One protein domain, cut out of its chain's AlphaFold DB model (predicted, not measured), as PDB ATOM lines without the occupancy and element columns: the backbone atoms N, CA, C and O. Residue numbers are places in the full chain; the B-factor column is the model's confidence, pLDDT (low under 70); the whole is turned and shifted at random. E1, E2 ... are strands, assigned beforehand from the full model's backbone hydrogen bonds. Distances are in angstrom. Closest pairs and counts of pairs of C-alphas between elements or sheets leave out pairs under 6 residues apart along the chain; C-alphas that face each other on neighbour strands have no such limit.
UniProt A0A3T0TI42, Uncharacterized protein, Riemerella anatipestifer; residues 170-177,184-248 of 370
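This is residues 170 to 177 and 184 to 248 of the 370 residues of an uncharacterized protein of Riemerella anatipestifer (UniProt A0A3T0TI42). Little of this domain is regular structure: a three-stranded sheet, E1, E2 and E3, lies between a small strand pair, E4 and E5, and the unnamed stretches 170 to 177 and 184 to 197. The printed part has 73 residues, 24 in named strands, E1 to E5 along the chain, and no named helix: all strand. The order E1, E2, E3 is antiparallel; E4 and E5 are parallel. It is loose, radius of gyration of the C-alphas 16.0 A, spanning 40 by 38 by 30 A.

E2, residues 211 to 217, forms hairpins with edge strands E1, residues 198 to 203, and E3, residues 221 to 225: a meander, each strand the antiparallel neighbour of the one before. Within hydrogen-bond range are N 200 and O 215, 2.9 A, and N 214 and O 224, 2.9 A. E4, residues 231 to 233, and E5, residues 242 to 244, have N 233 and O 243 within range, 2.8 A. E5 is apart from E3.

E1 runs 15.6 A from C-alpha 198 at (-42.824, -38.997, -8.691), E2 15.8 A, E3 13.6 A. E5 ends at C-alpha 244, (-26.609, -55.030, 4.217).

The farthest C-alphas, Glu 177 and Gly 228, are 45.8 A apart. Residues 178 to 183 are not printed; C-alphas 177 and 184 are 12.5 A apart. No link between strands is long. pLDDT is under 70 at residues 175 to 177 and 190 to 195.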
ATOM      1  N   ILE A 170     -44.328 -34.362  10.803       75.88
ATOM      2  CA  ILE A 170     -45.652 -34.331  10.186       75.88
ATOM      3  C   ILE A 170     -46.151 -35.763  10.316       75.88
ATOM      4  O   ILE A 170     -45.567 -36.657   9.705       75.88
ATOM      5  N   ASP A 171     -47.163 -35.976  11.153       73.06
ATOM      6  CA  ASP A 171     -47.738 -37.300  11.379       73.06
ATOM      7  C   ASP A 171     -49.015 -37.471  10.557       73.06
ATOM      8  O   ASP A 171     -49.825 -36.549  10.436       73.06
ATOM      9  N   PHE A 172     -49.170 -38.660   9.987       80.12
ATOM     10  CA  PHE A 172     -50.356 -39.076   9.250       80.12
ATOM     11  C   PHE A 172     -50.895 -40.342   9.914       80.12
ATOM     12  O   PHE A 172     -50.570 -41.457   9.509       80.12
ATOM     13  N   ASP A 173     -51.712 -40.154  10.947       72.31
ATOM     14  CA  ASP A 173     -52.315 -41.245  11.705       72.31
ATOM     15  C   ASP A 173     -53.666 -41.644  11.091       72.31
ATOM     16  O   ASP A 173     -54.639 -40.885  11.126       72.31
ATOM     17  N   PHE A 174     -53.725 -42.834  10.490       73.56
ATOM     18  CA  PHE A 174     -54.931 -43.386   9.866       73.56
ATOM     19  C   PHE A 174     -55.510 -44.492  10.754       73.56
ATOM     20  O   PHE A 174     -55.287 -45.678  10.508       73.56
ATOM     21  N   LYS A 175     -56.247 -44.109  11.799       65.69
ATOM     22  CA  LYS A 175     -56.918 -45.055  12.705       65.69
ATOM     23  C   LYS A 175     -58.337 -45.354  12.239       65.69
ATOM     24  O   LYS A 175     -59.152 -44.444  12.108       65.69
ATOM     25  N   ASN A 176     -58.641 -46.636  12.051       65.88
ATOM     26  CA  ASN A 176     -60.011 -47.133  12.001       65.88
ATOM     27  C   ASN A 176     -60.311 -47.832  13.337       65.88
ATOM     28  O   ASN A 176     -59.770 -48.899  13.618       65.88
ATOM     29  N   GLU A 177     -61.149 -47.210  14.173       67.88
ATOM     30  CA  GLU A 177     -61.510 -47.732  15.503       67.88
ATOM     31  C   GLU A 177     -62.403 -48.986  15.443       67.88
ATOM     32  O   GLU A 177     -62.588 -49.658  16.456       67.88
ATOM     33  N   GLY A 184     -54.170 -47.702   5.900       76.69
ATOM     34  CA  GLY A 184     -53.999 -46.272   5.635       76.69
ATOM     35  C   GLY A 184     -53.193 -46.064   4.349       76.69
ATOM     36  O   GLY A 184     -52.153 -46.696   4.162       76.69
ATOM     37  N   ILE A 185     -53.655 -45.202   3.439       77.62
ATOM     38  CA  ILE A 185     -52.996 -44.996   2.138       77.62
ATOM     39  C   ILE A 185     -52.700 -43.513   1.908       77.62
ATOM     40  O   ILE A 185     -53.609 -42.704   1.725       77.62
ATOM     41  N   VAL A 186     -51.415 -43.176   1.782       84.12
ATOM     42  CA  VAL A 186     -50.953 -41.897   1.218       84.12
ATOM     43  C   VAL A 186     -50.687 -42.091  -0.272       84.12
ATOM     44  O   VAL A 186     -49.930 -42.979  -0.663       84.12
ATOM     45  N   ARG A 187     -51.311 -41.275  -1.129       78.62
ATOM     46  CA  ARG A 187     -51.201 -41.417  -2.590       78.62
ATOM     47  C   ARG A 187     -50.548 -40.196  -3.234       78.62
ATOM     48  O   ARG A 187     -50.995 -39.073  -3.031       78.62
ATOM     49  N   PHE A 188     -49.554 -40.438  -4.087       81.62
ATOM     50  CA  PHE A 188     -48.891 -39.419  -4.905       81.62
ATOM     51  C   PHE A 188     -49.300 -39.590  -6.376       81.62
ATOM     52  O   PHE A 188     -48.832 -40.506  -7.051       81.62
ATOM     53  N   PHE A 189     -50.162 -38.708  -6.892       72.62
ATOM     54  CA  PHE A 189     -50.600 -38.732  -8.293       72.62
ATOM     55  C   PHE A 189     -50.208 -37.457  -9.036       72.62
ATOM     56  O   PHE A 189     -50.200 -36.363  -8.481       72.62
ATOM     57  N   ARG A 190     -49.953 -37.604 -10.338       69.31
ATOM     58  CA  ARG A 190     -49.893 -36.503 -11.303       69.31
ATOM     59  C   ARG A 190     -50.896 -36.827 -12.409       69.31
ATOM     60  O   ARG A 190     -51.014 -37.999 -12.760       69.31
ATOM     61  N   GLY A 191     -51.603 -35.823 -12.936       63.53
ATOM     62  CA  GLY A 191     -52.509 -35.995 -14.083       63.53
ATOM     63  C   GLY A 191     -51.835 -36.699 -15.274       63.53
ATOM     64  O   GLY A 191     -50.609 -36.801 -15.311       63.53
ATOM     65  N   THR A 192     -52.644 -37.165 -16.232       56.28
ATOM     66  CA  THR A 192     -52.409 -38.192 -17.285       56.28
ATOM     67  C   THR A 192     -51.137 -38.121 -18.156       56.28
ATOM     68  O   THR A 192     -50.961 -38.950 -19.043       56.28
ATOM     69  N   ASN A 193     -50.208 -37.192 -17.932       57.81
ATOM     70  CA  ASN A 193     -48.958 -37.105 -18.679       57.81
ATOM     71  C   ASN A 193     -47.884 -38.068 -18.113       57.81
ATOM     72  O   ASN A 193     -47.391 -37.900 -16.989       57.81
ATOM     73  N   LEU A 194     -47.496 -39.054 -18.928       59.50
ATOM     74  CA  LEU A 194     -46.595 -40.167 -18.598       59.50
ATOM     75  C   LEU A 194     -45.105 -39.789 -18.470       59.50
ATOM     76  O   LEU A 194     -44.326 -40.591 -17.973       59.50
ATOM     77  N   GLN A 195     -44.689 -38.576 -18.849       69.50
ATOM     78  CA  GLN A 195     -43.258 -38.218 -18.895       69.50
ATOM     79  C   GLN A 195     -42.647 -37.792 -17.541       69.50
ATOM     80  O   GLN A 195     -41.434 -37.647 -17.420       69.50
ATOM     81  N   GLY A 196     -43.466 -37.561 -16.509       71.69
ATOM     82  CA  GLY A 196     -43.012 -37.040 -15.212       71.69
ATOM     83  C   GLY A 196     -42.815 -38.122 -14.148       71.69
ATOM     84  O   GLY A 196     -43.684 -38.978 -13.954       71.69
ATOM     85  N   ARG A 197     -41.709 -38.033 -13.402       80.56
ATOM     86  CA  ARG A 197     -41.418 -38.891 -12.241       80.56
ATOM     87  C   ARG A 197     -42.125 -38.389 -10.985       80.56
ATOM     88  O   ARG A 197     -42.390 -37.197 -10.852       80.56
ATOM     89  N   LYS A 198     -42.409 -39.307 -10.064       87.06
ATOM     90  CA  LYS A 198     -42.824 -38.997  -8.691       87.06
ATOM     91  C   LYS A 198     -41.638 -39.281  -7.788       87.06
ATOM     92  O   LYS A 198     -40.888 -40.223  -8.058       87.06
ATOM     93  N   TYR A 199     -41.423 -38.446  -6.782       89.00
ATOM     94  CA  TYR A 199     -40.292 -38.620  -5.889       89.00
ATOM     95  C   TYR A 199     -40.542 -38.061  -4.494       89.00
ATOM     96  O   TYR A 199     -41.324 -37.128  -4.315       89.00
ATOM     97  N   ILE A 200     -39.837 -38.649  -3.533       92.25
ATOM     98  CA  ILE A 200     -39.601 -38.109  -2.199       92.25
ATOM     99  C   ILE A 200     -38.126 -37.716  -2.162       92.25
ATOM    100  O   ILE A 200     -37.261 -38.570  -2.377       92.25
ATOM    101  N   ASP A 201     -37.866 -36.434  -1.917       92.44
ATOM    102  CA  ASP A 201     -36.519 -35.872  -1.860       92.44
ATOM    103  C   ASP A 201     -36.062 -35.658  -0.430       92.44
ATOM    104  O   ASP A 201     -36.750 -35.031   0.375       92.44
ATOM    105  N   PHE A 202     -34.844 -36.109  -0.164       93.94
ATOM    106  CA  PHE A 202     -34.095 -35.770   1.029       93.94
ATOM    107  C   PHE A 202     -33.070 -34.717   0.622       93.94
ATOM    108  O   PHE A 202     -32.126 -35.010  -0.115       93.94
ATOM    109  N   TYR A 203     -33.286 -33.474   1.048       92.06
ATOM    110  CA  TYR A 203     -32.373 -32.362   0.783       92.06
ATOM    111  C   TYR A 203     -31.217 -32.337   1.780       92.06
ATOM    112  O   TYR A 203     -31.320 -32.858   2.892       92.06
ATOM    113  N   LYS A 204     -30.114 -31.702   1.389       90.44
ATOM    114  CA  LYS A 204     -29.005 -31.411   2.293       90.44
ATOM    115  C   LYS A 204     -29.441 -30.446   3.397       90.44
ATOM    116  O   LYS A 204     -30.203 -29.510   3.172       90.44
ATOM    117  N   GLY A 205     -28.888 -30.644   4.591       86.19
ATOM    118  CA  GLY A 205     -29.061 -29.741   5.733       86.19
ATOM    119  C   GLY A 205     -28.208 -28.467   5.665       86.19
ATOM    120  O   GLY A 205     -28.050 -27.799   6.679       86.19
ATOM    121  N   ASP A 206     -27.631 -28.143   4.505       89.19
ATOM    122  CA  ASP A 206     -26.728 -27.000   4.291       89.19
ATOM    123  C   ASP A 206     -27.444 -25.749   3.747       89.19
ATOM    124  O   ASP A 206     -26.808 -24.748   3.425       89.19
ATOM    125  N   GLY A 207     -28.775 -25.803   3.638       86.50
ATOM    126  CA  GLY A 207     -29.596 -24.713   3.109       86.50
ATOM    127  C   GLY A 207     -29.625 -24.628   1.580       86.50
ATOM    128  O   GLY A 207     -30.251 -23.713   1.044       86.50
ATOM    129  N   THR A 208     -28.992 -25.563   0.865       90.00
ATOM    130  CA  THR A 208     -29.072 -25.645  -0.597       90.00
ATOM    131  C   THR A 208     -30.269 -26.480  -1.055       90.00
ATOM    132  O   THR A 208     -30.786 -27.331  -0.334       90.00
ATOM    133  N   VAL A 209     -30.695 -26.288  -2.307       87.19
ATOM    134  CA  VAL A 209     -31.733 -27.115  -2.953       87.19
ATOM    135  C   VAL A 209     -31.093 -28.343  -3.620       87.19
ATOM    136  O   VAL A 209     -31.392 -28.690  -4.760       87.19
ATOM    137  N   SER A 210     -30.157 -28.983  -2.918       90.81
ATOM    138  CA  SER A 210     -29.446 -30.173  -3.393       90.81
ATOM    139  C   SER A 210     -29.973 -31.413  -2.682       90.81
ATOM    140  O   SER A 210     -30.124 -31.411  -1.461       90.81
ATOM    141  N   THR A 211     -30.237 -32.486  -3.425       92.69
ATOM    142  CA  THR A 211     -30.729 -33.754  -2.868       92.69
ATOM    143  C   THR A 211     -29.571 -34.666  -2.469       92.69
ATOM    144  O   THR A 211     -28.702 -34.929  -3.298       92.69
ATOM    145  N   VAL A 212     -29.588 -35.199  -1.247       95.00
ATOM    146  CA  VAL A 212     -28.660 -36.250  -0.788       95.00
ATOM    147  C   VAL A 212     -29.181 -37.651  -1.116       95.00
ATOM    148  O   VAL A 212     -28.407 -38.564  -1.401       95.00
ATOM    149  N   ALA A 213     -30.505 -37.821  -1.120       96.00
ATOM    150  CA  ALA A 213     -31.160 -39.058  -1.513       96.00
ATOM    151  C   ALA A 213     -32.533 -38.775  -2.125       96.00
ATOM    152  O   ALA A 213     -33.171 -37.761  -1.837       96.00
ATOM    153  N   ARG A 214     -32.997 -39.697  -2.965       94.75
ATOM    154  CA  ARG A 214     -34.313 -39.649  -3.600       94.75
ATOM    155  C   ARG A 214     -34.890 -41.051  -3.707       94.75
ATOM    156  O   ARG A 214     -34.230 -41.952  -4.220       94.75
ATOM    157  N   ILE A 215     -36.148 -41.202  -3.307       94.75
ATOM    158  CA  ILE A 215     -36.981 -42.353  -3.675       94.75
ATOM    159  C   ILE A 215     -37.821 -41.903  -4.859       94.75
ATOM    160  O   ILE A 215     -38.565 -40.935  -4.727       94.75
ATOM    161  N   SER A 216     -37.702 -42.551  -6.016       91.50
ATOM    162  CA  SER A 216     -38.431 -42.136  -7.216       91.50
ATOM    163  C   SER A 216     -39.074 -43.300  -7.940       91.50
ATOM    164  O   SER A 216     -38.506 -44.385  -8.036       91.50
ATOM    165  N   SER A 217     -40.257 -43.037  -8.489       87.06
ATOM    166  CA  SER A 217     -40.954 -43.938  -9.394       87.06
ATOM    167  C   SER A 217     -41.245 -43.268 -10.741       87.06
ATOM    168  O   SER A 217     -41.649 -42.100 -10.839       87.06
ATOM    169  N   GLY A 218     -41.014 -44.042 -11.797       81.62
ATOM    170  CA  GLY A 218     -41.344 -43.748 -13.190       81.62
ATOM    171  C   GLY A 218     -41.679 -45.062 -13.888       81.62
ATOM    172  O   GLY A 218     -42.614 -45.737 -13.474       81.62
ATOM    173  N   GLU A 219     -40.876 -45.461 -14.875       83.19
ATOM    174  CA  GLU A 219     -40.884 -46.840 -15.401       83.19
ATOM    175  C   GLU A 219     -40.385 -47.857 -14.360       83.19
ATOM    176  O   GLU A 219     -40.829 -49.003 -14.331       83.19
ATOM    177  N   HIS A 220     -39.496 -47.418 -13.465       85.81
ATOM    178  CA  HIS A 220     -38.941 -48.217 -12.376       85.81
ATOM    179  C   HIS A 220     -39.047 -47.468 -11.046       85.81
ATOM    180  O   HIS A 220     -39.017 -46.232 -11.021       85.81
ATOM    181  N   LEU A 221     -39.155 -48.221  -9.950       90.62
ATOM    182  CA  LEU A 221     -38.955 -47.725  -8.589       90.62
ATOM    183  C   LEU A 221     -37.477 -47.881  -8.230       90.62
ATOM    184  O   LEU A 221     -36.929 -48.974  -8.358       90.62
ATOM    185  N   TYR A 222     -36.845 -46.809  -7.770       92.25
ATOM    186  CA  TYR A 222     -35.457 -46.844  -7.319       92.25
ATOM    187  C   TYR A 222     -35.209 -45.877  -6.164       92.25
ATOM    188  O   TYR A 222     -35.939 -44.902  -5.959       92.25
ATOM    189  N   ILE A 223     -34.131 -46.158  -5.439       94.75
ATOM    190  CA  ILE A 223     -33.520 -45.255  -4.471       94.75
ATOM    191  C   ILE A 223     -32.188 -44.817  -5.072       94.75
ATOM    192  O   ILE A 223     -31.370 -45.654  -5.444       94.75
ATOM    193  N   SER A 224     -31.983 -43.511  -5.197       93.31
ATOM    194  CA  SER A 224     -30.708 -42.929  -5.623       93.31
ATOM    195  C   SER A 224     -30.112 -42.113  -4.490       93.31
ATOM    196  O   SER A 224     -30.830 -41.334  -3.862       93.31
ATOM    197  N   VAL A 225     -28.809 -42.258  -4.275       95.38
ATOM    198  CA  VAL A 225     -28.026 -41.480  -3.309       95.38
ATOM    199  C   VAL A 225     -26.996 -40.627  -4.046       95.38
ATOM    200  O   VAL A 225     -26.574 -40.975  -5.152       95.38
ATOM    201  N   GLU A 226     -26.620 -39.493  -3.464       93.44
ATOM    202  CA  GLU A 226     -25.572 -38.627  -4.004       93.44
ATOM    203  C   GLU A 226     -24.230 -39.373  -4.128       93.44
ATOM    204  O   GLU A 226     -23.927 -40.300  -3.372       93.44
ATOM    205  N   SER A 227     -23.394 -38.956  -5.083       91.88
ATOM    206  CA  SER A 227     -22.021 -39.454  -5.180       91.88
ATOM    207  C   SER A 227     -21.276 -39.283  -3.851       91.88
ATOM    208  O   SER A 227     -21.361 -38.245  -3.202       91.88
ATOM    209  N   GLY A 228     -20.540 -40.315  -3.443       90.69
ATOM    210  CA  GLY A 228     -19.858 -40.350  -2.145       90.69
ATOM    211  C   GLY A 228     -20.733 -40.800  -0.970       90.69
ATOM    212  O   GLY A 228     -20.179 -41.218   0.040       90.69
ATOM    213  N   VAL A 229     -22.062 -40.834  -1.114       94.38
ATOM    214  CA  VAL A 229     -22.975 -41.412  -0.116       94.38
ATOM    215  C   VAL A 229     -23.135 -42.913  -0.368       94.38
ATOM    216  O   VAL A 229     -23.107 -43.375  -1.513       94.38
ATOM    217  N   ASN A 230     -23.253 -43.680   0.712       96.50
ATOM    218  CA  ASN A 230     -23.414 -45.132   0.708       96.50
ATOM    219  C   ASN A 230     -24.822 -45.500   1.209       96.50
ATOM    220  O   ASN A 230     -25.385 -44.801   2.053       96.50
ATOM    221  N   PHE A 231     -25.399 -46.587   0.692       96.31
ATOM    222  CA  PHE A 231     -26.729 -47.059   1.071       96.31
ATOM    223  C   PHE A 231     -26.628 -48.246   2.038       96.31
ATOM    224  O   PHE A 231     -26.218 -49.342   1.657       96.31
ATOM    225  N   GLY A 232     -26.993 -48.011   3.298       96.62
ATOM    226  CA  GLY A 232     -26.995 -49.023   4.354       96.62
ATOM    227  C   GLY A 232     -28.387 -49.607   4.596       96.62
ATOM    228  O   GLY A 232     -29.365 -48.868   4.715       96.62
ATOM    229  N   VAL A 233     -28.476 -50.930   4.721       97.25
ATOM    230  CA  VAL A 233     -29.676 -51.649   5.170       97.25
ATOM    231  C   VAL A 233     -29.333 -52.375   6.467       97.25
ATOM    232  O   VAL A 233     -28.506 -53.281   6.474       97.25
ATOM    233  N   GLY A 234     -29.931 -51.953   7.584       97.12
ATOM    234  CA  GLY A 234     -29.594 -52.474   8.918       97.12
ATOM    235  C   GLY A 234     -28.284 -51.930   9.511       97.12
ATOM    236  O   GLY A 234     -27.901 -52.334  10.603       97.12
ATOM    237  N   THR A 235     -27.610 -51.000   8.825       96.62
ATOM    238  CA  THR A 235     -26.414 -50.283   9.300       96.62
ATOM    239  C   THR A 235     -26.545 -48.791   8.999       96.62
ATOM    240  O   THR A 235     -27.076 -48.413   7.955       96.62
ATOM    241  N   ILE A 236     -26.066 -47.943   9.911       96.06
ATOM    242  CA  ILE A 236     -26.031 -46.477   9.743       96.06
ATOM    243  C   ILE A 236     -24.654 -45.958   9.306       96.06
ATOM    244  O   ILE A 236     -24.522 -44.777   8.998       96.06
ATOM    245  N   SER A 237     -23.646 -46.836   9.259       95.88
ATOM    246  CA  SER A 237     -22.265 -46.498   8.892       95.88
ATOM    247  C   SER A 237     -21.732 -47.438   7.802       95.88
ATOM    248  O   SER A 237     -20.755 -48.142   8.043       95.88
ATOM    249  N   PRO A 238     -22.377 -47.498   6.622       96.88
ATOM    250  CA  PRO A 238     -21.960 -48.388   5.541       96.88
ATOM    251  C   PRO A 238     -20.579 -48.005   4.979       96.88
ATOM    252  O   PRO A 238     -20.356 -46.854   4.587       96.88
ATOM    253  N   THR A 239     -19.665 -48.969   4.884       95.12
ATOM    254  CA  THR A 239     -18.330 -48.810   4.285       95.12
ATOM    255  C   THR A 239     -18.331 -49.043   2.777       95.12
ATOM    256  O   THR A 239     -17.477 -48.503   2.077       95.12
ATOM    257  N   GLU A 240     -19.322 -49.773   2.264       94.75
ATOM    258  CA  GLU A 240     -19.509 -50.043   0.836       94.75
ATOM    259  C   GLU A 240     -20.692 -49.272   0.240       94.75
ATOM    260  O   GLU A 240     -21.586 -48.812   0.949       94.75
ATOM    261  N   LYS A 241     -20.732 -49.149  -1.095       94.94
ATOM    262  CA  LYS A 241     -21.815 -48.430  -1.801       94.94
ATOM    263  C   LYS A 241     -23.207 -48.964  -1.468       94.94
ATOM    264  O   LYS A 241     -24.147 -48.177  -1.360       94.94
ATOM    265  N   LEU A 242     -23.312 -50.276  -1.298       95.25
ATOM    266  CA  LEU A 242     -24.455 -50.971  -0.729       95.25
ATOM    267  C   LEU A 242     -23.923 -51.908   0.354       95.25
ATOM    268  O   LEU A 242     -23.138 -52.801   0.046       95.25
ATOM    269  N   GLU A 243     -24.382 -51.738   1.590       96.44
ATOM    270  CA  GLU A 243     -24.050 -52.637   2.695       96.44
ATOM    271  C   GLU A 243     -25.323 -53.095   3.399       96.44
ATOM    272  O   GLU A 243     -26.164 -52.287   3.795       96.44
ATOM    273  N   VAL A 244     -25.465 -54.411   3.551       97.19
ATOM    274  CA  VAL A 244     -26.609 -55.030   4.217       97.19
ATOM    275  C   VAL A 244     -26.103 -55.747   5.462       97.19
ATOM    276  O   VAL A 244     -25.448 -56.781   5.363       97.19
ATOM    277  N   ALA A 245     -26.437 -55.221   6.638       96.81
ATOM    278  CA  ALA A 245     -26.213 -55.888   7.914       96.81
ATOM    279  C   ALA A 245     -27.302 -56.952   8.133       96.81
ATOM    280  O   ALA A 245     -28.227 -56.793   8.928       96.81
ATOM    281  N   GLY A 246     -27.229 -58.027   7.349       95.62
ATOM    282  CA  GLY A 246     -28.221 -59.093   7.326       95.62
ATOM    283  C   GLY A 246     -28.055 -60.012   6.119       95.62
ATOM    284  O   GLY A 246     -27.079 -59.931   5.376       95.62
ATOM    285  N   SER A 247     -29.015 -60.912   5.917       96.25
ATOM    286  CA  SER A 247     -29.003 -61.831   4.777       96.25
ATOM    287  C   SER A 247     -29.648 -61.207   3.542       96.25
ATOM    288  O   SER A 247     -30.718 -60.604   3.624       96.25
ATOM    289  N   VAL A 248     -29.036 -61.425   2.376       95.94
ATOM    290  CA  VAL A 248     -29.590 -61.038   1.073       95.94
ATOM    291  C   VAL A 248     -30.081 -62.289   0.348       95.94
ATOM    292  O   VAL A 248     -29.319 -63.230   0.136       95.94
TER     293      VAL A 248